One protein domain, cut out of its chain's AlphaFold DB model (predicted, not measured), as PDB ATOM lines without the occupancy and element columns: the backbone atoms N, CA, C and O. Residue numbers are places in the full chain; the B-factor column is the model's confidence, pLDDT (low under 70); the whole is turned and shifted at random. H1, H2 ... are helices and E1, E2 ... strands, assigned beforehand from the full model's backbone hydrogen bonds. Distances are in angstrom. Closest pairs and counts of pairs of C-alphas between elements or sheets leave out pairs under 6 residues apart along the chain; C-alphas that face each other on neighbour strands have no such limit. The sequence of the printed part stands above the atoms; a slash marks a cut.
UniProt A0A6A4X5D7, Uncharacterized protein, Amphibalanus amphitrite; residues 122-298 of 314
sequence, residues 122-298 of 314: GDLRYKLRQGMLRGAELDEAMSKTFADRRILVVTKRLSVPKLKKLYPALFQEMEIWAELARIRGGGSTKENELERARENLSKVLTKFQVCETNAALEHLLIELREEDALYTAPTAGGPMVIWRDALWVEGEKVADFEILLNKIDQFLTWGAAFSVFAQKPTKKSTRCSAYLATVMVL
ATOM      1  N   GLY A 122     193.658 172.550 127.723       77.75
ATOM      2  CA  GLY A 122     192.570 173.485 128.039       77.75
ATOM      3  C   GLY A 122     191.400 172.856 128.804       77.75
ATOM      4  O   GLY A 122     191.009 173.374 129.852       77.75
ATOM      5  N   ASP A 123     190.881 171.723 128.323       84.31
ATOM      6  CA  ASP A 123     189.758 171.008 128.955       84.31
ATOM      7  C   ASP A 123     190.159 170.419 130.317       84.31
ATOM      8  O   ASP A 123     189.460 170.587 131.318       84.31
ATOM      9  N   LEU A 124     191.351 169.819 130.400       85.44
ATOM     10  CA  LEU A 124     191.885 169.300 131.662       85.44
ATOM     11  C   LEU A 124     192.123 170.416 132.684       85.44
ATOM     12  O   LEU A 124     191.764 170.260 133.849       85.44
ATOM     13  N   ARG A 125     192.668 171.568 132.265       84.81
ATOM     14  CA  ARG A 125     192.827 172.738 133.142       84.81
ATOM     15  C   ARG A 125     191.473 173.232 133.642       84.81
ATOM     16  O   ARG A 125     191.359 173.563 134.818       84.81
ATOM     17  N   TYR A 126     190.448 173.266 132.789       87.81
ATOM     18  CA  TYR A 126     189.096 173.631 133.207       87.81
ATOM     19  C   TYR A 126     188.549 172.657 134.261       87.81
ATOM     20  O   TYR A 126     188.145 173.097 135.337       87.81
ATOM     21  N   LYS A 127     188.619 171.344 134.017       87.50
ATOM     22  CA  LYS A 127     188.162 170.310 134.965       87.50
ATOM     23  C   LYS A 127     188.900 170.365 136.307       87.50
ATOM     24  O   LYS A 127     188.265 170.301 137.361       87.50
ATOM     25  N   LEU A 128     190.223 170.556 136.280       88.00
ATOM     26  CA  LEU A 128     191.052 170.745 137.478       88.00
ATOM     27  C   LEU A 128     190.669 172.015 138.242       88.00
ATOM     28  O   LEU A 128     190.550 171.993 139.465       88.00
ATOM     29  N   ARG A 129     190.437 173.117 137.523       89.69
ATOM     30  CA  ARG A 129     190.016 174.398 138.098       89.69
ATOM     31  C   ARG A 129     188.664 174.310 138.799       89.69
ATOM     32  O   ARG A 129     188.491 174.933 139.839       89.69
ATOM     33  N   GLN A 130     187.729 173.552 138.232       89.94
ATOM     34  CA  GLN A 130     186.398 173.344 138.804       89.94
ATOM     35  C   GLN A 130     186.373 172.287 139.922       89.94
ATOM     36  O   GLN A 130     185.330 172.082 140.534       89.94
ATOM     37  N   GLY A 131     187.487 171.593 140.193       86.56
ATOM     38  CA  GLY A 131     187.527 170.522 141.195       86.56
ATOM     39  C   GLY A 131     186.677 169.302 140.821       86.56
ATOM     40  O   GLY A 131     186.192 168.596 141.702       86.56
ATOM     41  N   MET A 132     186.477 169.062 139.521       87.81
ATOM     42  CA  MET A 132     185.612 167.991 139.006       87.81
ATOM     43  C   MET A 132     186.263 166.601 139.044       87.81
ATOM     44  O   MET A 132     185.568 165.610 138.857       87.81
ATOM     45  N   LEU A 133     187.577 166.519 139.267       89.50
ATOM     46  CA  LEU A 133     188.355 165.278 139.195       89.50
ATOM     47  C   LEU A 133     188.766 164.803 140.587       89.50
ATOM     48  O   LEU A 133     189.087 165.617 141.456       89.50
ATOM     49  N   ARG A 134     188.800 163.482 140.794       88.25
ATOM     50  CA  ARG A 134     189.229 162.853 142.055       88.25
ATOM     51  C   ARG A 134     190.058 161.598 141.793       88.25
ATOM     52  O   ARG A 134     189.985 161.013 140.717       88.25
ATOM     53  N   GLY A 135     190.831 161.178 142.795       86.81
ATOM     54  CA  GLY A 135     191.594 159.927 142.750       86.81
ATOM     55  C   GLY A 135     192.474 159.811 141.503       86.81
ATOM     56  O   GLY A 135     193.213 160.737 141.174       86.81
ATOM     57  N   ALA A 136     192.358 158.691 140.788       87.88
ATOM     58  CA  ALA A 136     193.161 158.405 139.600       87.88
ATOM     59  C   ALA A 136     192.976 159.434 138.468       87.88
ATOM     60  O   ALA A 136     193.950 159.800 137.816       87.88
ATOM     61  N   GLU A 137     191.759 159.952 138.269       89.50
ATOM     62  CA  GLU A 137     191.487 160.957 137.230       89.50
ATOM     63  C   GLU A 137     192.199 162.281 137.531       89.50
ATOM     64  O   GLU A 137     192.706 162.950 136.629       89.50
ATOM     65  N   LEU A 138     192.261 162.651 138.815       89.75
ATOM     66  CA  LEU A 138     193.011 163.817 139.266       89.75
ATOM     67  C   LEU A 138     194.511 163.613 139.030       89.75
ATOM     68  O   LEU A 138     195.158 164.492 138.463       89.75
ATOM     69  N   ASP A 139     195.051 162.456 139.416       87.69
ATOM     70  CA  ASP A 139     196.471 162.134 139.240       87.69
ATOM     71  C   ASP A 139     196.882 162.139 137.761       87.69
ATOM     72  O   ASP A 139     197.932 162.690 137.407       87.69
ATOM     73  N   GLU A 140     196.040 161.577 136.890       88.38
ATOM     74  CA  GLU A 140     196.248 161.552 135.444       88.38
ATOM     75  C   GLU A 140     196.191 162.960 134.843       88.38
ATOM     76  O   GLU A 140     197.098 163.360 134.106       88.38
ATOM     77  N   ALA A 141     195.166 163.746 135.183       90.06
ATOM     78  CA  ALA A 141     195.036 165.115 134.699       90.06
ATOM     79  C   ALA A 141     196.187 165.998 135.184       90.06
ATOM     80  O   ALA A 141     196.742 166.776 134.402       90.06
ATOM     81  N   MET A 142     196.596 165.855 136.446       89.62
ATOM     82  CA  MET A 142     197.759 166.543 136.990       89.62
ATOM     83  C   MET A 142     199.036 166.105 136.264       89.62
ATOM     84  O   MET A 142     199.833 166.965 135.900       89.62
ATOM     85  N   SER A 143     199.218 164.819 135.958       86.94
ATOM     86  CA  SER A 143     200.360 164.334 135.169       86.94
ATOM     87  C   SER A 143     200.396 164.941 133.760       86.94
ATOM     88  O   SER A 143     201.402 165.528 133.361       86.94
ATOM     89  N   LYS A 144     199.274 164.903 133.031       86.56
ATOM     90  CA  LYS A 144     199.156 165.453 131.667       86.56
ATOM     91  C   LYS A 144     199.395 166.962 131.613       86.56
ATOM     92  O   LYS A 144     200.030 167.454 130.690       86.56
ATOM     93  N   THR A 145     198.940 167.696 132.628       88.44
ATOM     94  CA  THR A 145     199.087 169.162 132.704       88.44
ATOM     95  C   THR A 145     200.356 169.623 133.430       88.44
ATOM     96  O   THR A 145     200.543 170.823 133.642       88.44
ATOM     97  N   PHE A 146     201.251 168.701 133.805       85.56
ATOM     98  CA  PHE A 146     202.532 169.021 134.445       85.56
ATOM     99  C   PHE A 146     203.344 170.022 133.627       85.56
ATOM    100  O   PHE A 146     203.878 170.994 134.166       85.56
ATOM    101  N   ALA A 147     203.386 169.804 132.314       80.75
ATOM    102  CA  ALA A 147     204.181 170.606 131.409       80.75
ATOM    103  C   ALA A 147     203.803 172.085 131.429       80.75
ATOM    104  O   ALA A 147     204.644 172.957 131.669       80.75
ATOM    105  N   ASP A 148     202.510 172.343 131.277       84.31
ATOM    106  CA  ASP A 148     201.965 173.684 131.357       84.31
ATOM    107  C   ASP A 148     202.235 174.335 132.722       84.31
ATOM    108  O   ASP A 148     202.737 175.460 132.776       84.31
ATOM    109  N   ARG A 149     202.003 173.623 133.836       88.12
ATOM    110  CA  ARG A 149     202.285 174.168 135.176       88.12
ATOM    111  C   ARG A 149     203.744 174.582 135.335       88.12
ATOM    112  O   ARG A 149     204.009 175.664 135.864       88.12
ATOM    113  N   ARG A 150     204.700 173.780 134.852       84.06
ATOM    114  CA  ARG A 150     206.126 174.146 134.898       84.06
ATOM    115  C   ARG A 150     206.428 175.379 134.060       84.06
ATOM    116  O   ARG A 150     207.148 176.252 134.540       84.06
ATOM    117  N   ILE A 151     205.855 175.500 132.863       76.50
ATOM    118  CA  ILE A 151     206.011 176.696 132.022       76.50
ATOM    119  C   ILE A 151     205.440 177.929 132.732       76.50
ATOM    120  O   ILE A 151     206.090 178.978 132.754       76.50
ATOM    121  N   LEU A 152     204.255 177.819 133.342       82.00
ATOM    122  CA  LEU A 152     203.630 178.908 134.096       82.00
ATOM    123  C   LEU A 152     204.510 179.363 135.268       82.00
ATOM    124  O   LEU A 152     204.727 180.563 135.433       82.00
ATOM    125  N   VAL A 153     205.047 178.423 136.047       82.62
ATOM    126  CA  VAL A 153     205.846 178.708 137.248       82.62
ATOM    127  C   VAL A 153     207.261 179.189 136.910       82.62
ATOM    128  O   VAL A 153     207.713 180.208 137.425       82.62
ATOM    129  N   VAL A 154     207.977 178.477 136.039       74.06
ATOM    130  CA  VAL A 154     209.417 178.686 135.810       74.06
ATOM    131  C   VAL A 154     209.673 179.736 134.733       74.06
ATOM    132  O   VAL A 154     210.476 180.651 134.939       74.06
ATOM    133  N   THR A 155     208.988 179.621 133.594       71.06
ATOM    134  CA  THR A 155     209.233 180.469 132.417       71.06
ATOM    135  C   THR A 155     208.437 181.761 132.494       71.06
ATOM    136  O   THR A 155     209.005 182.849 132.415       71.06
ATOM    137  N   LYS A 156     207.119 181.653 132.689       73.19
ATOM    138  CA  LYS A 156     206.207 182.804 132.741       73.19
ATOM    139  C   LYS A 156     206.194 183.490 134.110       73.19
ATOM    140  O   LYS A 156     205.678 184.599 134.206       73.19
ATOM    141  N   ARG A 157     206.769 182.859 135.147       75.12
ATOM    142  CA  ARG A 157     206.829 183.370 136.532       75.12
ATOM    143  C   ARG A 157     205.469 183.856 137.034       75.12
ATOM    144  O   ARG A 157     205.344 184.945 137.591       75.12
ATOM    145  N   LEU A 158     204.436 183.061 136.775       83.56
ATOM    146  CA  LEU A 158     203.086 183.356 137.220       83.56
ATOM    147  C   LEU A 158     203.049 183.357 138.753       83.56
ATOM    148  O   LEU A 158     203.442 182.377 139.378       83.56
ATOM    149  N   SER A 159     202.535 184.437 139.344       85.00
ATOM    150  CA  SER A 159     202.358 184.551 140.798       85.00
ATOM    151  C   SER A 159     201.511 183.401 141.346       85.00
ATOM    152  O   SER A 159     200.504 183.027 140.728       85.00
ATOM    153  N   VAL A 160     201.833 182.926 142.541       88.94
ATOM    154  CA  VAL A 160     201.177 181.790 143.196       88.94
ATOM    155  C   VAL A 160     199.660 181.985 143.377       88.94
ATOM    156  O   VAL A 160     198.927 181.057 143.028       88.94
ATOM    157  N   PRO A 161     199.124 183.170 143.745       89.56
ATOM    158  CA  PRO A 161     197.672 183.396 143.765       89.56
ATOM    159  C   PRO A 161     196.984 183.170 142.407       89.56
ATOM    160  O   PRO A 161     195.876 182.638 142.323       89.56
ATOM    161  N   LYS A 162     197.639 183.552 141.302       89.19
ATOM    162  CA  LYS A 162     197.119 183.306 139.943       89.19
ATOM    163  C   LYS A 162     197.243 181.832 139.563       89.19
ATOM    164  O   LYS A 162     196.330 181.306 138.933       89.19
ATOM    165  N   LEU A 163     198.326 181.169 139.966       90.31
ATOM    166  CA  LEU A 163     198.504 179.733 139.762       90.31
ATOM    167  C   LEU A 163     197.421 178.931 140.493       90.31
ATOM    168  O   LEU A 163     196.814 178.058 139.880       90.31
ATOM    169  N   LYS A 164     197.101 179.279 141.745       92.31
ATOM    170  CA  LYS A 164     196.033 178.644 142.536       92.31
ATOM    171  C   LYS A 164     194.676 178.717 141.858       92.31
ATOM    172  O   LYS A 164     193.933 177.743 141.850       92.31
ATOM    173  N   LYS A 165     194.368 179.852 141.223       90.38
ATOM    174  CA  LYS A 165     193.132 180.019 140.445       90.38
ATOM    175  C   LYS A 165     193.050 179.098 139.230       90.38
ATOM    176  O   LYS A 165     191.942 178.889 138.749       90.38
ATOM    177  N   LEU A 166     194.175 178.622 138.694       89.94
ATOM    178  CA  LEU A 166     194.223 177.722 137.535       89.94
ATOM    179  C   LEU A 166     194.353 176.252 137.951       89.94
ATOM    180  O   LEU A 166     193.742 175.392 137.328       89.94
ATOM    181  N   TYR A 167     195.121 175.987 139.006       92.25
ATOM    182  CA  TYR A 167     195.468 174.657 139.497       92.25
ATOM    183  C   TYR A 167     195.283 174.579 141.019       92.25
ATOM    184  O   TYR A 167     196.268 174.459 141.749       92.25
ATOM    185  N   PRO A 168     194.039 174.644 141.527       92.25
ATOM    186  CA  PRO A 168     193.785 174.640 142.967       92.25
ATOM    187  C   PRO A 168     194.251 173.341 143.638       92.25
ATOM    188  O   PRO A 168     194.722 173.379 144.769       92.25
ATOM    189  N   ALA A 169     194.199 172.208 142.929       90.94
ATOM    190  CA  ALA A 169     194.663 170.917 143.437       90.94
ATOM    191  C   ALA A 169     196.157 170.905 143.814       90.94
ATOM    192  O   ALA A 169     196.526 170.223 144.760       90.94
ATOM    193  N   LEU A 170     197.003 171.713 143.155       91.25
ATOM    194  CA  LEU A 170     198.436 171.818 143.477       91.25
ATOM    195  C   LEU A 170     198.695 172.344 144.903       91.25
ATOM    196  O   LEU A 170     199.783 172.173 145.439       91.25
ATOM    197  N   PHE A 171     197.701 172.993 145.515       91.00
ATOM    198  CA  PHE A 171     197.781 173.587 146.854       91.00
ATOM    199  C   PHE A 171     197.338 172.615 147.954       91.00
ATOM    200  O   PHE A 171     197.073 173.031 149.078       91.00
ATOM    201  N   GLN A 172     197.231 171.329 147.621       87.38
ATOM    202  CA  GLN A 172     197.086 170.245 148.581       87.38
ATOM    203  C   GLN A 172     198.468 169.658 148.861       87.38
ATOM    204  O   GLN A 172     199.229 169.404 147.930       87.38
ATOM    205  N   GLU A 173     198.779 169.398 150.129       85.25
ATOM    206  CA  GLU A 173     200.098 168.913 150.558       85.25
ATOM    207  C   GLU A 173     200.567 167.683 149.762       85.25
ATOM    208  O   GLU A 173     201.686 167.644 149.249       85.25
ATOM    209  N   MET A 174     199.673 166.713 149.575       85.94
ATOM    210  CA  MET A 174     199.957 165.487 148.828       85.94
ATOM    211  C   MET A 174     200.299 165.753 147.355       85.94
ATOM    212  O   MET A 174     201.136 165.054 146.781       85.94
ATOM    213  N   GLU A 175     199.703 166.777 146.739       89.31
ATOM    214  CA  GLU A 175     200.022 167.162 145.361       89.31
ATOM    215  C   GLU A 175     201.334 167.936 145.250       89.31
ATOM    216  O   GLU A 175     201.968 167.876 144.200       89.31
ATOM    217  N   ILE A 176     201.802 168.602 146.311       90.88
ATOM    218  CA  ILE A 176     203.145 169.207 146.334       90.88
ATOM    219  C   ILE A 176     204.199 168.101 146.212       90.88
ATOM    220  O   ILE A 176     205.107 168.189 145.384       90.88
ATOM    221  N   TRP A 177     204.049 167.026 146.986       89.69
ATOM    222  CA  TRP A 177     204.927 165.857 146.907       89.69
ATOM    223  C   TRP A 177     204.804 165.121 145.569       89.69
ATOM    224  O   TRP A 177     205.821 164.758 144.975       89.69
ATOM    225  N   ALA A 178     203.585 164.969 145.040       88.00
ATOM    226  CA  ALA A 178     203.366 164.396 143.710       88.00
ATOM    227  C   ALA A 178     204.043 165.225 142.606       88.00
ATOM    228  O   ALA A 178     204.691 164.682 141.713       88.00
ATOM    229  N   GLU A 179     203.917 166.552 142.663       88.25
ATOM    230  CA  GLU A 179     204.534 167.460 141.699       88.25
ATOM    231  C   GLU A 179     206.060 167.416 141.795       88.25
ATOM    232  O   GLU A 179     206.739 167.430 140.769       88.25
ATOM    233  N   LEU A 180     206.610 167.293 143.006       86.69
ATOM    234  CA  LEU A 180     208.038 167.078 143.213       86.69
ATOM    235  C   LEU A 180     208.520 165.767 142.571       86.69
ATOM    236  O   LEU A 180     209.581 165.756 141.945       86.69
ATOM    237  N   ALA A 181     207.742 164.687 142.679       82.12
ATOM    238  CA  ALA A 181     208.037 163.419 142.012       82.12
ATOM    239  C   ALA A 181     208.102 163.605 140.485       82.12
ATOM    240  O   ALA A 181     209.098 163.236 139.857       82.12
ATOM    241  N   ARG A 182     207.094 164.279 139.906       81.50
ATOM    242  CA  ARG A 182     207.037 164.609 138.468       81.50
ATOM    243  C   ARG A 182     208.230 165.463 138.034       81.50
ATOM    244  O   ARG A 182     208.828 165.208 136.992       81.50
ATOM    245  N   ILE A 183     208.630 166.434 138.859       78.38
ATOM    246  CA  ILE A 183     209.824 167.265 138.647       78.38
ATOM    247  C   ILE A 183     211.096 166.418 138.513       78.38
ATOM    248  O   ILE A 183     211.966 166.750 137.709       78.38
ATOM    249  N   ARG A 184     211.212 165.327 139.274       73.50
ATOM    250  CA  ARG A 184     212.364 164.415 139.216       73.50
ATOM    251  C   ARG A 184     212.265 163.363 138.107       73.50
ATOM    252  O   ARG A 184     213.104 162.470 138.052       73.50
ATOM    253  N   GLY A 185     211.253 163.440 137.242       67.19
ATOM    254  CA  GLY A 185     210.985 162.419 136.227       67.19
ATOM    255  C   GLY A 185     210.429 161.112 136.804       67.19
ATOM    256  O   GLY A 185     210.389 160.108 136.099       67.19
ATOM    257  N   GLY A 186     210.015 161.114 138.076       61.06
ATOM    258  CA  GLY A 186     209.312 160.007 138.712       61.06
ATOM    259  C   GLY A 186     207.809 160.032 138.421       61.06
ATOM    260  O   GLY A 186     207.233 161.073 138.099       61.06
ATOM    261  N   GLY A 187     207.166 158.865 138.543       54.56
ATOM    262  CA  GLY A 187     205.706 158.735 138.530       54.56
ATOM    263  C   GLY A 187     205.042 159.268 139.810       54.56
ATOM    264  O   GLY A 187     205.709 159.731 140.731       54.56
ATOM    265  N   SER A 188     203.713 159.186 139.885       53.06
ATOM    266  CA  SER A 188     202.864 159.822 140.908       53.06
ATOM    267  C   SER A 188     202.925 159.223 142.325       53.06
ATOM    268  O   SER A 188     202.040 159.512 143.124       53.06
ATOM    269  N   THR A 189     203.903 158.383 142.688       58.06
ATOM    270  CA  THR A 189     203.878 157.715 144.006       58.06
ATOM    271  C   THR A 189     204.323 158.661 145.128       58.06
ATOM    272  O   THR A 189     205.516 158.822 145.377       58.06
ATOM    273  N   LYS A 190     203.335 159.276 145.789       62.78
ATOM    274  CA  LYS A 190     203.443 160.375 146.769       62.78
ATOM    275  C   LYS A 190     204.217 159.989 148.036       62.78
ATOM    276  O   LYS A 190     205.170 160.667 148.408       62.78
ATOM    277  N   GLU A 191     203.837 158.873 148.658       59.69
ATOM    278  CA  GLU A 191     204.404 158.384 149.930       59.69
ATOM    279  C   GLU A 191     205.885 158.001 149.804       59.69
ATOM    280  O   GLU A 191     206.679 158.237 150.715       59.69
ATOM    281  N   ASN A 192     206.290 157.521 148.626       75.56
ATOM    282  CA  ASN A 192     207.676 157.149 148.355       75.56
ATOM    283  C   ASN A 192     208.632 158.351 148.370       75.56
ATOM    284  O   ASN A 192     209.806 158.187 148.699       75.56
ATOM    285  N   GLU A 193     208.176 159.552 148.000       82.56
ATOM    286  CA  GLU A 193     209.053 160.727 147.939       82.56
ATOM    287  C   GLU A 193     209.306 161.349 149.310       82.56
ATOM    288  O   GLU A 193     210.450 161.704 149.610       82.56
ATOM    289  N   LEU A 194     208.272 161.447 150.151       85.31
ATOM    290  CA  LEU A 194     208.431 161.926 151.522       85.31
ATOM    291  C   LEU A 194     209.303 160.958 152.334       85.31
ATOM    292  O   LEU A 194     210.242 161.397 152.996       85.31
ATOM    293  N   GLU A 195     209.068 159.647 152.228       84.38
ATOM    294  CA  GLU A 195     209.863 158.658 152.966       84.38
ATOM    295  C   GLU A 195     211.325 158.639 152.500       84.38
ATOM    296  O   GLU A 195     212.251 158.703 153.311       84.38
ATOM    297  N   ARG A 196     211.568 158.708 151.183       83.81
ATOM    298  CA  ARG A 196     212.929 158.859 150.643       83.81
ATOM    299  C   ARG A 196     213.603 160.135 151.151       83.81
ATOM    300  O   ARG A 196     214.801 160.132 151.445       83.81
ATOM    301  N   ALA A 197     212.859 161.234 151.260       85.56
ATOM    302  CA  ALA A 197     213.372 162.482 151.806       85.56
ATOM    303  C   ALA A 197     213.720 162.361 153.301       85.56
ATOM    304  O   ALA A 197     214.772 162.853 153.714       85.56
ATOM    305  N   ARG A 198     212.907 161.655 154.096       85.88
ATOM    306  CA  ARG A 198     213.200 161.342 155.507       85.88
ATOM    307  C   ARG A 198     214.464 160.500 155.650       85.88
ATOM    308  O   ARG A 198     215.348 160.852 156.432       85.88
ATOM    309  N   GLU A 199     214.609 159.446 154.850       84.44
ATOM    310  CA  GLU A 199     215.829 158.633 154.836       84.44
ATOM    311  C   GLU A 199     217.065 159.457 154.468       84.44
ATOM    312  O   GLU A 199     218.124 159.326 155.089       84.44
ATOM    313  N   ASN A 200     216.952 160.304 153.445       80.69
ATOM    314  CA  ASN A 200     218.041 161.173 153.019       80.69
ATOM    315  C   ASN A 200     218.416 162.165 154.117       80.69
ATOM    316  O   ASN A 200     219.604 162.358 154.372       80.69
ATOM    317  N   LEU A 201     217.430 162.751 154.798       82.50
ATOM    318  CA  LEU A 201     217.667 163.619 155.943       82.50
ATOM    319  C   LEU A 201     218.413 162.872 157.048       82.50
ATOM    320  O   LEU A 201     219.432 163.366 157.519       82.50
ATOM    321  N   SER A 202     217.973 161.662 157.397       79.50
ATOM    322  CA  SER A 202     218.650 160.813 158.381       79.50
ATOM    323  C   SER A 202     220.114 160.562 157.991       79.50
ATOM    324  O   SER A 202     221.026 160.914 158.737       79.50
ATOM    325  N   LYS A 203     220.368 160.105 156.754       75.56
ATOM    326  CA  LYS A 203     221.722 159.888 156.202       75.56
ATOM    327  C   LYS A 203     222.590 161.148 156.269       75.56
ATOM    328  O   LYS A 203     223.788 161.073 156.549       75.56
ATOM    329  N   VAL A 204     222.010 162.304 155.957       72.00
ATOM    330  CA  VAL A 204     222.686 163.604 155.998       72.00
ATOM    331  C   VAL A 204     223.039 163.967 157.441       72.00
ATOM    332  O   VAL A 204     224.197 164.271 157.715       72.00
ATOM    333  N   LEU A 205     222.094 163.868 158.373       69.75
ATOM    334  CA  LEU A 205     222.301 164.210 159.781       69.75
ATOM    335  C   LEU A 205     223.304 163.279 160.476       69.75
ATOM    336  O   LEU A 205     224.172 163.767 161.201       69.75
ATOM    337  N   THR A 206     223.294 161.976 160.170       65.62
ATOM    338  CA  THR A 206     224.313 161.028 160.654       65.62
ATOM    339  C   THR A 206     225.718 161.430 160.195       65.62
ATOM    340  O   THR A 206     226.659 161.426 160.987       65.62
ATOM    341  N   LYS A 207     225.883 161.863 158.934       66.19
ATOM    342  CA  LYS A 207     227.178 162.350 158.406       66.19
ATOM    343  C   LYS A 207     227.671 163.634 159.075       66.19
ATOM    344  O   LYS A 207     228.867 163.946 158.999       66.19
ATOM    345  N   PHE A 208     226.763 164.386 159.688       58.25
ATOM    346  CA  PHE A 208     227.067 165.600 160.435       58.25
ATOM    347  C   PHE A 208     227.235 165.376 161.934       58.25
ATOM    348  O   PHE A 208     227.482 166.350 162.638       58.25
ATOM    349  N   GLN A 209     227.166 164.122 162.402       61.97
ATOM    350  CA  GLN A 209     227.287 163.768 163.821       61.97
ATOM    351  C   GLN A 209     226.341 164.604 164.698       61.97
ATOM    352  O   GLN A 209     226.689 165.022 165.799       61.97
ATOM    353  N   VAL A 210     225.141 164.900 164.187       58.81
ATOM    354  CA  VAL A 210     224.137 165.647 164.945       58.81
ATOM    355  C   VAL A 210     223.557 164.708 166.001       58.81
ATOM    356  O   VAL A 210     222.804 163.802 165.659       58.81
ATOM    357  N   CYS A 211     223.917 164.904 167.271       49.44
ATOM    358  CA  CYS A 211     223.430 164.063 168.372       49.44
ATOM    359  C   CYS A 211     221.922 164.246 168.640       49.44
ATOM    360  O   CYS A 211     221.286 163.330 169.147       49.44
ATOM    361  N   GLU A 212     221.340 165.390 168.250       64.56
ATOM    362  CA  GLU A 212     219.914 165.711 168.430       64.56
ATOM    363  C   GLU A 212     219.291 166.288 167.143       64.56
ATOM    364  O   GLU A 212     219.186 167.500 166.949       64.56
ATOM    365  N   THR A 213     218.868 165.403 166.236       65.19
ATOM    366  CA  THR A 213     218.200 165.731 164.957       65.19
ATOM    367  C   THR A 213     217.067 166.750 165.103       65.19
ATOM    368  O   THR A 213     216.985 167.700 164.322       65.19
ATOM    369  N   ASN A 214     216.214 166.583 166.116       66.50
ATOM    370  CA  ASN A 214     215.059 167.454 166.321       66.50
ATOM    371  C   ASN A 214     215.469 168.879 166.703       66.50
ATOM    372  O   ASN A 214     214.901 169.817 166.157       66.50
ATOM    373  N   ALA A 215     216.494 169.058 167.541       66.44
ATOM    374  CA  ALA A 215     216.991 170.384 167.905       66.44
ATOM    375  C   ALA A 215     217.597 171.116 166.691       66.44
ATOM    376  O   ALA A 215     217.337 172.296 166.467       66.44
ATOM    377  N   ALA A 216     218.356 170.413 165.843       67.44
ATOM    378  CA  ALA A 216     218.898 171.005 164.617       67.44
ATOM    379  C   ALA A 216     217.793 171.413 163.624       67.44
ATOM    380  O   ALA A 216     217.884 172.470 162.994       67.44
ATOM    381  N   LEU A 217     216.742 170.598 163.498       71.25
ATOM    382  CA  LEU A 217     215.584 170.916 162.663       71.25
ATOM    383  C   LEU A 217     214.753 172.060 163.233       71.25
ATOM    384  O   LEU A 217     214.295 172.890 162.457       71.25
ATOM    385  N   GLU A 218     214.601 172.157 164.554       71.62
ATOM    386  CA  GLU A 218     213.985 173.320 165.198       71.62
ATOM    387  C   GLU A 218     214.702 174.603 164.807       71.62
ATOM    388  O   GLU A 218     214.053 175.544 164.369       71.62
ATOM    389  N   HIS A 219     216.033 174.630 164.873       68.81
ATOM    390  CA  HIS A 219     216.797 175.806 164.466       68.81
ATOM    391  C   HIS A 219     216.591 176.160 162.991       68.81
ATOM    392  O   HIS A 219     216.404 177.327 162.654       68.81
ATOM    393  N   LEU A 220     216.584 175.161 162.104       72.06
ATOM    394  CA  LEU A 220     216.318 175.392 160.685       72.06
ATOM    395  C   LEU A 220     214.894 175.899 160.454       72.06
ATOM    396  O   LEU A 220     214.710 176.797 159.641       72.06
ATOM    397  N   LEU A 221     213.907 175.356 161.166       73.69
ATOM    398  CA  LEU A 221     212.514 175.783 161.085       73.69
ATOM    399  C   LEU A 221     212.308 177.180 161.664       73.69
ATOM    400  O   LEU A 221     211.546 177.936 161.082       73.69
ATOM    401  N   ILE A 222     212.999 177.552 162.744       70.94
ATOM    402  CA  ILE A 222     212.988 178.918 163.291       70.94
ATOM    403  C   ILE A 222     213.496 179.907 162.239       70.94
ATOM    404  O   ILE A 222     212.869 180.930 162.017       70.94
ATOM    405  N   GLU A 223     214.571 179.578 161.521       68.12
ATOM    406  CA  GLU A 223     215.084 180.428 160.434       68.12
ATOM    407  C   GLU A 223     214.121 180.530 159.237       68.12
ATOM    408  O   GLU A 223     214.194 181.478 158.455       68.12
ATOM    409  N   LEU A 224     213.243 179.536 159.061       71.38
ATOM    410  CA  LEU A 224     212.195 179.507 158.035       71.38
ATOM    411  C   LEU A 224     210.875 180.142 158.502       71.38
ATOM    412  O   LEU A 224     210.040 180.512 157.668       71.38
ATOM    413  N   ARG A 225     210.681 180.255 159.818       67.19
ATOM    414  CA  ARG A 225     209.615 181.027 160.443       67.19
ATOM    415  C   ARG A 225     209.998 182.490 160.341       67.19
ATOM    416  O   ARG A 225     211.041 182.922 160.819       67.19
ATOM    417  N   GLU A 226     209.136 183.286 159.730       55.34
ATOM    418  CA  GLU A 226     209.220 184.731 159.914       55.34
ATOM    419  C   GLU A 226     208.415 185.095 161.164       55.34
ATOM    420  O   GLU A 226     207.401 185.777 161.087       55.34
ATOM    421  N   GLU A 227     208.863 184.615 162.328       48.78
ATOM    422  CA  GLU A 227     208.437 185.150 163.626       48.78
ATOM    423  C   GLU A 227     209.184 186.468 163.876       48.78
ATOM    424  O   GLU A 227     209.987 186.599 164.788       48.78
ATOM    425  N   ASP A 228     208.956 187.454 163.011       40.84
ATOM    426  CA  ASP A 228     209.410 188.822 163.231       40.84
ATOM    427  C   ASP A 228     208.198 189.744 163.154       40.84
ATOM    428  O   ASP A 228     207.393 189.668 162.224       40.84
ATOM    429  N   ALA A 229     208.113 190.668 164.111       39.66
ATOM    430  CA  ALA A 229     207.075 191.688 164.290       39.66
ATOM    431  C   ALA A 229     206.866 192.658 163.093       39.66
ATOM    432  O   ALA A 229     206.179 193.667 163.227       39.66
ATOM    433  N   LEU A 230     207.471 192.380 161.933       41.81
ATOM    434  CA  LEU A 230     207.459 193.190 160.711       41.81
ATOM    435  C   LEU A 230     206.341 192.825 159.724       41.81
ATOM    436  O   LEU A 230     205.972 193.668 158.910       41.81
ATOM    437  N   TYR A 231     205.786 191.613 159.786       46.78
ATOM    438  CA  TYR A 231     204.632 191.229 158.971       46.78
ATOM    439  C   TYR A 231     203.439 191.008 159.886       46.78
ATOM    440  O   TYR A 231     203.548 190.303 160.873       46.78
ATOM    441  N   THR A 232     202.300 191.627 159.593       54.38
ATOM    442  CA  THR A 232     201.055 191.434 160.355       54.38
ATOM    443  C   THR A 232     200.210 190.273 159.811       54.38
ATOM    444  O   THR A 232     199.304 189.809 160.500       54.38
ATOM    445  N   ALA A 233     200.535 189.765 158.616       61.81
ATOM    446  CA  ALA A 233     200.048 188.521 158.014       61.81
ATOM    447  C   ALA A 233     200.848 188.209 156.723       61.81
ATOM    448  O   ALA A 233     201.428 189.130 156.136       61.81
ATOM    449  N   PRO A 234     200.848 186.956 156.221       66.06
ATOM    450  CA  PRO A 234     201.317 186.637 154.871       66.06
ATOM    451  C   PRO A 234     200.540 187.437 153.812       66.06
ATOM    452  O   PRO A 234     199.311 187.480 153.839       66.06
ATOM    453  N   THR A 235     201.242 188.074 152.873       67.81
ATOM    454  CA  THR A 235     200.645 188.961 151.855       67.81
ATOM    455  C   THR A 235     200.897 188.464 150.434       67.81
ATOM    456  O   THR A 235     201.878 187.766 150.165       67.81
ATOM    457  N   ALA A 236     200.006 188.837 149.510       67.31
ATOM    458  CA  ALA A 236     200.132 188.507 148.094       67.31
ATOM    459  C   ALA A 236     201.463 189.017 147.516       67.31
ATOM    460  O   ALA A 236     201.782 190.198 147.630       67.31
ATOM    461  N   GLY A 237     202.234 188.129 146.884       64.38
ATOM    462  CA  GLY A 237     203.571 188.444 146.356       64.38
ATOM    463  C   GLY A 237     204.680 188.525 147.415       64.38
ATOM    464  O   GLY A 237     205.810 188.880 147.083       64.38
ATOM    465  N   GLY A 238     204.369 188.202 148.674       69.56
ATOM    466  CA  GLY A 238     205.336 188.104 149.764       69.56
ATOM    467  C   GLY A 238     206.236 186.859 149.689       69.56
ATOM    468  O   GLY A 238     206.032 185.983 148.847       69.56
ATOM    469  N   PRO A 239     207.249 186.757 150.567       72.94
ATOM    470  CA  PRO A 239     208.115 185.582 150.646       72.94
ATOM    471  C   PRO A 239     207.348 184.299 150.980       72.94
ATOM    472  O   PRO A 239     206.256 184.324 151.546       72.94
ATOM    473  N   MET A 240     207.970 183.157 150.683       82.75
ATOM    474  CA  MET A 240     207.548 181.880 151.251       82.75
ATOM    475  C   MET A 240     207.977 181.790 152.716       82.75
ATOM    476  O   MET A 240     209.168 181.910 153.011       82.75
ATOM    477  N   VAL A 241     207.021 181.564 153.614       78.81
ATOM    478  CA  VAL A 241     207.221 181.645 155.067       78.81
ATOM    479  C   VAL A 241     206.420 180.584 155.804       78.81
ATOM    480  O   VAL A 241     205.343 180.177 155.366       78.81
ATOM    481  N   ILE A 242     206.933 180.171 156.960       79.62
ATOM    482  CA  ILE A 242     206.130 179.474 157.965       79.62
ATOM    483  C   ILE A 242     205.529 180.553 158.867       79.62
ATOM    484  O   ILE A 242     206.269 181.344 159.452       79.62
ATOM    485  N   TRP A 243     204.202 180.607 158.947       76.56
ATOM    486  CA  TRP A 243     203.480 181.575 159.772       76.56
ATOM    487  C   TRP A 243     202.426 180.854 160.603       76.56
ATOM    488  O   TRP A 243     201.534 180.208 160.040       76.56
ATOM    489  N   ARG A 244     202.518 181.009 161.932       76.75
ATOM    490  CA  ARG A 244     201.811 180.174 162.915       76.75
ATOM    491  C   ARG A 244     202.091 178.700 162.611       76.75
ATOM    492  O   ARG A 244     203.252 178.297 162.598       76.75
ATOM    493  N   ASP A 245     201.055 177.956 162.257       77.81
ATOM    494  CA  ASP A 245     201.102 176.518 162.033       77.81
ATOM    495  C   ASP A 245     200.765 176.175 160.583       77.81
ATOM    496  O   ASP A 245     200.104 175.189 160.292       77.81
ATOM    497  N   ALA A 246     201.195 177.003 159.632       84.31
ATOM    498  CA  ALA A 246     201.001 176.728 158.216       84.31
ATOM    499  C   ALA A 246     202.147 177.257 157.354       84.31
ATOM    500  O   ALA A 246     202.821 178.237 157.691       84.31
ATOM    501  N   LEU A 247     202.322 176.618 156.199       86.81
ATOM    502  CA  LEU A 247     203.211 177.084 155.145       86.81
ATOM    503  C   LEU A 247     202.448 178.001 154.192       86.81
ATOM    504  O   LEU A 247     201.391 177.635 153.667       86.81
ATOM    505  N   TRP A 248     203.027 179.169 153.932       87.62
ATOM    506  CA  TRP A 248     202.475 180.184 153.044       87.62
ATOM    507  C   TRP A 248     203.460 180.507 151.930       87.62
ATOM    508  O   TRP A 248     204.652 180.673 152.179       87.62
ATOM    509  N   VAL A 249     202.960 180.636 150.703       87.25
ATOM    510  CA  VAL A 249     203.749 181.017 149.526       87.25
ATOM    511  C   VAL A 249     203.062 182.196 148.854       87.25
ATOM    512  O   VAL A 249     201.924 182.064 148.409       87.25
ATOM    513  N   GLU A 250     203.722 183.357 148.807       84.69
ATOM    514  CA  GLU A 250     203.142 184.601 148.271       84.69
ATOM    515  C   GLU A 250     201.726 184.888 148.812       84.69
ATOM    516  O   GLU A 250     200.830 185.264 148.057       84.69
ATOM    517  N   GLY A 251     201.512 184.671 150.115       83.88
ATOM    518  CA  GLY A 251     200.231 184.920 150.788       83.88
ATOM    519  C   GLY A 251     199.184 183.811 150.645       83.88
ATOM    520  O   GLY A 251     198.121 183.911 151.249       83.88
ATOM    521  N   GLU A 252     199.469 182.735 149.910       88.38
ATOM    522  CA  GLU A 252     198.578 181.579 149.794       88.38
ATOM    523  C   GLU A 252     199.003 180.458 150.742       88.38
ATOM    524  O   GLU A 252     200.144 179.999 150.695       88.38
ATOM    525  N   LYS A 253     198.072 179.969 151.570       89.06
ATOM    526  CA  LYS A 253     198.283 178.760 152.380       89.06
ATOM    527  C   LYS A 253     198.408 177.544 151.455       89.06
ATOM    528  O   LYS A 253     197.530 177.337 150.609       89.06
ATOM    529  N   VAL A 254     199.484 176.770 151.619       86.38
ATOM    530  CA  VAL A 254     199.808 175.579 150.799       86.38
ATOM    531  C   VAL A 254     199.903 174.281 151.605       86.38
ATOM    532  O   VAL A 254     199.738 173.208 151.037       86.38
ATOM    533  N   ALA A 255     200.172 174.357 152.910       83.69
ATOM    534  CA  ALA A 255     200.200 173.198 153.798       83.69
ATOM    535  C   ALA A 255     199.816 173.610 155.221       83.69
ATOM    536  O   ALA A 255     200.086 174.743 155.637       83.69
ATOM    537  N   ASP A 256     199.187 172.689 155.947       80.88
ATOM    538  CA  ASP A 256     198.831 172.858 157.352       80.88
ATOM    539  C   ASP A 256     199.814 172.082 158.227       80.88
ATOM    540  O   ASP A 256     199.945 170.866 158.111       80.88
ATOM    541  N   PHE A 257     200.556 172.795 159.065       73.00
ATOM    542  CA  PHE A 257     201.571 172.207 159.926       73.00
ATOM    543  C   PHE A 257     201.004 171.745 161.273       73.00
ATOM    544  O   PHE A 257     201.688 170.974 161.939       73.00
ATOM    545  N   GLU A 258     199.761 172.104 161.637       65.06
ATOM    546  CA  GLU A 258     199.061 171.460 162.767       65.06
ATOM    547  C   GLU A 258     198.838 169.963 162.499       65.06
ATOM    548  O   GLU A 258     198.860 169.146 163.418       65.06
ATOM    549  N   ILE A 259     198.666 169.597 161.224       56.50
ATOM    550  CA  ILE A 259     198.473 168.212 160.772       56.50
ATOM    551  C   ILE A 259     199.824 167.483 160.644       56.50
ATOM    552  O   ILE A 259     199.914 166.279 160.893       56.50
ATOM    553  N   LEU A 260     200.899 168.209 160.316       57.97
ATOM    554  CA  LEU A 260     202.262 167.676 160.271       57.97
ATOM    555  C   LEU A 260     202.859 167.572 161.679       57.97
ATOM    556  O   LEU A 260     203.652 168.412 162.113       57.97
ATOM    557  N   LEU A 261     202.504 166.484 162.366       60.53
ATOM    558  CA  LEU A 261     202.889 166.175 163.749       60.53
ATOM    559  C   LEU A 261     204.412 166.171 164.001       60.53
ATOM    560  O   LEU A 261     204.840 166.323 165.145       60.53
ATOM    561  N   ASN A 262     205.245 166.005 162.963       75.06
ATOM    562  CA  ASN A 262     206.702 165.968 163.087       75.06
ATOM    563  C   ASN A 262     207.396 167.106 162.310       75.06
ATOM    564  O   ASN A 262     207.152 167.336 161.127       75.06
ATOM    565  N   LYS A 263     208.353 167.764 162.975       78.88
ATOM    566  CA  LYS A 263     209.237 168.823 162.454       78.88
ATOM    567  C   LYS A 263     210.017 168.415 161.206       78.88
ATOM    568  O   LYS A 263     210.310 169.260 160.363       78.88
ATOM    569  N   ILE A 264     210.343 167.128 161.082       83.81
ATOM    570  CA  ILE A 264     210.954 166.580 159.869       83.81
ATOM    571  C   ILE A 264     210.067 166.882 158.660       83.81
ATOM    572  O   ILE A 264     210.530 167.497 157.703       83.81
ATOM    573  N   ASP A 265     208.788 166.523 158.730       85.50
ATOM    574  CA  ASP A 265     207.869 166.676 157.605       85.50
ATOM    575  C   ASP A 265     207.619 168.146 157.293       85.50
ATOM    576  O   ASP A 265     207.608 168.527 156.131       85.50
ATOM    577  N   GLN A 266     207.538 169.004 158.313       84.38
ATOM    578  CA  GLN A 266     207.423 170.453 158.116       84.38
ATOM    579  C   GLN A 266     208.610 171.014 157.314       84.38
ATOM    580  O   GLN A 266     208.422 171.754 156.345       84.38
ATOM    581  N   PHE A 267     209.842 170.633 157.673       84.62
ATOM    582  CA  PHE A 267     211.055 171.071 156.973       84.62
ATOM    583  C   PHE A 267     211.116 170.528 155.540       84.62
ATOM    584  O   PHE A 267     211.455 171.244 154.594       84.62
ATOM    585  N   LEU A 268     210.768 169.256 155.375       87.62
ATOM    586  CA  LEU A 268     210.754 168.576 154.088       87.62
ATOM    587  C   LEU A 268     209.694 169.159 153.144       87.62
ATOM    588  O   LEU A 268     210.009 169.468 151.994       87.62
ATOM    589  N   THR A 269     208.478 169.382 153.639       88.25
ATOM    590  CA  THR A 269     207.359 169.975 152.895       88.25
ATOM    591  C   THR A 269     207.658 171.422 152.520       88.25
ATOM    592  O   THR A 269     207.381 171.827 151.389       88.25
ATOM    593  N   TRP A 270     208.322 172.188 153.397       88.81
ATOM    594  CA  TRP A 270     208.867 173.502 153.039       88.81
ATOM    595  C   TRP A 270     209.812 173.393 151.834       88.81
ATOM    596  O   TRP A 270     209.661 174.124 150.854       88.81
ATOM    597  N   GLY A 271     210.754 172.445 151.858       86.31
ATOM    598  CA  GLY A 271     211.692 172.226 150.752       86.31
ATOM    599  C   GLY A 271     211.001 171.817 149.452       86.31
ATOM    600  O   GLY A 271     211.362 172.299 148.378       86.31
ATOM    601  N   ALA A 272     209.989 170.953 149.542       88.75
ATOM    602  CA  ALA A 272     209.216 170.494 148.397       88.75
ATOM    603  C   ALA A 272     208.468 171.664 147.744       88.75
ATOM    604  O   ALA A 272     208.616 171.896 146.541       88.75
ATOM    605  N   ALA A 273     207.755 172.458 148.545       89.81
ATOM    606  CA  ALA A 273     207.062 173.659 148.094       89.81
ATOM    607  C   ALA A 273     208.022 174.681 147.467       89.81
ATOM    608  O   ALA A 273     207.706 175.250 146.420       89.81
ATOM    609  N   PHE A 274     209.219 174.867 148.039       86.12
ATOM    610  CA  PHE A 274     210.233 175.762 147.478       86.12
ATOM    611  C   PHE A 274     210.560 175.413 146.019       86.12
ATOM    612  O   PHE A 274     210.579 176.288 145.147       86.12
ATOM    613  N   SER A 275     210.787 174.124 145.745       84.00
ATOM    614  CA  SER A 275     211.113 173.615 144.409       84.00
ATOM    615  C   SER A 275     209.901 173.620 143.470       84.00
ATOM    616  O   SER A 275     210.012 174.021 142.305       84.00
ATOM    617  N   VAL A 276     208.727 173.223 143.972       87.38
ATOM    618  CA  VAL A 276     207.472 173.173 143.208       87.38
ATOM    619  C   VAL A 276     207.046 174.562 142.747       87.38
ATOM    620  O   VAL A 276     206.815 174.755 141.556       87.38
ATOM    621  N   PHE A 277     207.038 175.555 143.633       86.81
ATOM    622  CA  PHE A 277     206.649 176.928 143.296       86.81
ATOM    623  C   PHE A 277     207.816 177.790 142.791       86.81
ATOM    624  O   PHE A 277     207.643 178.993 142.604       86.81
ATOM    625  N   ALA A 278     208.995 177.189 142.571       80.44
ATOM    626  CA  ALA A 278     210.215 177.840 142.083       80.44
ATOM    627  C   ALA A 278     210.547 179.150 142.822       80.44
ATOM    628  O   ALA A 278     210.892 180.171 142.214       80.44
ATOM    629  N   GLN A 279     210.419 179.114 144.147       77.25
ATOM    630  CA  GLN A 279     210.579 180.286 144.995       77.25
ATOM    631  C   GLN A 279     212.046 180.707 145.091       77.25
ATOM    632  O   GLN A 279     212.975 179.934 144.853       77.25
ATOM    633  N   LYS A 280     212.265 181.982 145.424       71.00
ATOM    634  CA  LYS A 280     213.604 182.535 145.646       71.00
ATOM    635  C   LYS A 280     213.791 182.839 147.127       71.00
ATOM    636  O   LYS A 280     212.874 183.363 147.755       71.00
ATOM    637  N   PRO A 281     214.981 182.579 147.688       65.06
ATOM    638  CA  PRO A 281     215.235 182.889 149.083       65.06
ATOM    639  C   PRO A 281     215.362 184.407 149.238       65.06
ATOM    640  O   PRO A 281     216.240 185.034 148.635       65.06
ATOM    641  N   THR A 282     214.481 185.000 150.036       63.81
ATOM    642  CA  THR A 282     214.431 186.450 150.276       63.81
ATOM    643  C   THR A 282     215.482 186.906 151.282       63.81
ATOM    644  O   THR A 282     216.113 187.946 151.093       63.81
ATOM    645  N   LYS A 283     215.750 186.093 152.308       63.03
ATOM    646  CA  LYS A 283     216.759 186.346 153.345       63.03
ATOM    647  C   LYS A 283     218.030 185.535 153.093       63.03
ATOM    648  O   LYS A 283     218.028 184.523 152.398       63.03
ATOM    649  N   LYS A 284     219.164 185.997 153.632       58.69
ATOM    650  CA  LYS A 284     220.428 185.238 153.567       58.69
ATOM    651  C   LYS A 284     220.373 183.980 154.434       58.69
ATOM    652  O   LYS A 284     220.914 182.966 154.007       58.69
ATOM    653  N   SER A 285     219.727 184.041 155.598       58.00
ATOM    654  CA  SER A 285     219.635 182.910 156.525       58.00
ATOM    655  C   SER A 285     218.793 181.761 155.963       58.00
ATOM    656  O   SER A 285     219.237 180.613 155.973       58.00
ATOM    657  N   THR A 286     217.672 182.071 155.305       64.88
ATOM    658  CA  THR A 286     216.815 181.069 154.651       64.88
ATOM    659  C   THR A 286     217.488 180.343 153.485       64.88
ATOM    660  O   THR A 286     217.075 179.241 153.135       64.88
ATOM    661  N   ARG A 287     218.569 180.887 152.900       65.06
ATOM    662  CA  ARG A 287     219.316 180.213 151.817       65.06
ATOM    663  C   ARG A 287     219.935 178.900 152.265       65.06
ATOM    664  O   ARG A 287     219.987 177.974 151.466       65.06
ATOM    665  N   CYS A 288     220.443 178.833 153.494       65.38
ATOM    666  CA  CYS A 288     221.100 177.631 153.999       65.38
ATOM    667  C   CYS A 288     220.082 176.514 154.225       65.38
ATOM    668  O   CYS A 288     220.298 175.401 153.750       65.38
ATOM    669  N   SER A 289     218.952 176.835 154.860       70.12
ATOM    670  CA  SER A 289     217.829 175.911 155.032       70.12
ATOM    671  C   SER A 289     217.273 175.461 153.684       70.12
ATOM    672  O   SER A 289     217.100 174.263 153.471       70.12
ATOM    673  N   ALA A 290     217.103 176.391 152.737       68.44
ATOM    674  CA  ALA A 290     216.668 176.070 151.384       68.44
ATOM    675  C   ALA A 290     217.630 175.113 150.691       68.44
ATOM    676  O   ALA A 290     217.212 174.083 150.184       68.44
ATOM    677  N   TYR A 291     218.924 175.414 150.727       66.62
ATOM    678  CA  TYR A 291     219.948 174.584 150.112       66.62
ATOM    679  C   TYR A 291     219.997 173.173 150.709       66.62
ATOM    680  O   TYR A 291     220.035 172.187 149.973       66.62
ATOM    681  N   LEU A 292     219.962 173.071 152.039       71.38
ATOM    682  CA  LEU A 292     219.929 171.794 152.742       71.38
ATOM    683  C   LEU A 292     218.686 170.985 152.349       71.38
ATOM    684  O   LEU A 292     218.815 169.832 151.940       71.38
ATOM    685  N   ALA A 293     217.503 171.599 152.413       73.19
ATOM    686  CA  ALA A 293     216.250 170.942 152.073       73.19
ATOM    687  C   ALA A 293     216.237 170.512 150.600       73.19
ATOM    688  O   ALA A 293     216.103 169.332 150.299       73.19
ATOM    689  N   THR A 294     216.436 171.443 149.668       70.31
ATOM    690  CA  THR A 294     216.208 171.192 148.243       70.31
ATOM    691  C   THR A 294     217.324 170.375 147.612       70.31
ATOM    692  O   THR A 294     217.034 169.433 146.882       70.31
ATOM    693  N   VAL A 295     218.594 170.688 147.877       64.88
ATOM    694  CA  VAL A 295     219.726 170.074 147.158       64.88
ATOM    695  C   VAL A 295     220.211 168.809 147.838       64.88
ATOM    696  O   VAL A 295     220.576 167.849 147.170       64.88
ATOM    697  N   MET A 296     220.253 168.789 149.166       66.25
ATOM    698  CA  MET A 296     220.909 167.687 149.869       66.25
ATOM    699  C   MET A 296     219.939 166.596 150.288       66.25
ATOM    700  O   MET A 296     220.267 165.416 150.190       66.25
ATOM    701  N   VAL A 297     218.768 166.998 150.773       74.12
ATOM    702  CA  VAL A 297     217.774 166.078 151.323       74.12
ATOM    703  C   VAL A 297     216.812 165.634 150.230       74.12
ATOM    704  O   VAL A 297     216.664 164.443 149.959       74.12
ATOM    705  N   LEU A 298     216.231 166.608 149.536       74.31
ATOM    706  CA  LEU A 298     215.354 166.374 148.400       74.31
ATOM    707  C   LEU A 298     216.129 166.129 147.108       74.31
ATOM    708  O   LEU A 298     215.510 165.793 146.115       74.31
TER     709      LEU A 298
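What this domain is: This is residues 122 to 298 of the 314 residues of an uncharacterized protein of Amphibalanus amphitrite (UniProt A0A6A4X5D7). A small three-stranded sheet covers one side of H9, the helix in the middle, and H6, H7, H8 and H10 pack on H9 at crossed angles. The short helices H1 to H5 gather at one end of the longest axis, and the link from H7 to H8 lies at the other. The printed part has 177 residues, with ten named helices and three named strands: H1 to H8, then E1, E2 and E3, then H9 and H10. The sheet, in the order E1, E2, E3, is antiparallel, and the class is mostly helix. The whole is compact, with a radius of gyration of the C-alphas of 16.1 A and spans of 52 by 37 by 29 A.

Where its parts are: The sheet holds E1, residues 241 to 243, E2, residues 246 to 249, and E3, residues 252 to 256 and 11.5 A long. H9 spans residues 263 to 276, 19.8 A, and H10 residues 286 to 297, 15.4 A, ending at C-alpha 297 (217.774, 166.078, 151.323). H1, residues 122 to 129, begins at C-alpha 122 (192.570, 173.485, 128.039). H2 is residues 135 to 144, H3 146 to 155, H4 160 to 166, H5 168 to 171 and H6 173 to 183, 15.5 A. H7, residues 190 to 207, is the longest helix at 26.5 A, and H8 is residues 213 to 224, 16.5 A.

How they stand to each other: E1, E2 and E3 form a meander, each strand the antiparallel neighbour of the one before, in two hairpins. N 241 and O 248 are 2.9 A apart, and N 249 and O 252 are 2.9 A apart, within hydrogen-bond range. H8 and H9 on one face of the sheet make two layers; H9 runs along the strands at a height over the sheet of 9.6 A. H4, H5 and H6 only graze the sheet. H9 is the hub: it touches H10 about perpendicular at 88 degrees, with the closest C-alphas, Gly 271 and Ala 293, 4.9 A apart. H9 touches H6 at a steep tilt of 51 degrees, the closest C-alphas being Leu 180 and Val 276, 6.1 A. H9 also touches H7 and H8. H1 touches H2, H4 and H5, for instance with the C-alphas of Arg 129 and Leu 166 5.4 A apart. H3 is close to H4 but not clearly touching, the closest C-alphas, Leu 152 and Leu 163, being 7.7 A apart. Each O i to N i+4 pair is within hydrogen-bond range in H1, H2, H3, H4, H6, H8 and H9, against 13 of 14 in H7 and 7 of 8 in H10; H5 is too short for such a pair.

The domain as a whole: The two C-alphas farthest apart, Asp 123 and Cys 211, are 52.3 A from each other. The printed part has no cut. The link H8 to E1, residues 225 to 240, is long. Mean pLDDT of the printed part is 76.9; 51 residues are under 70, among them 205 to 216 and 225 to 238.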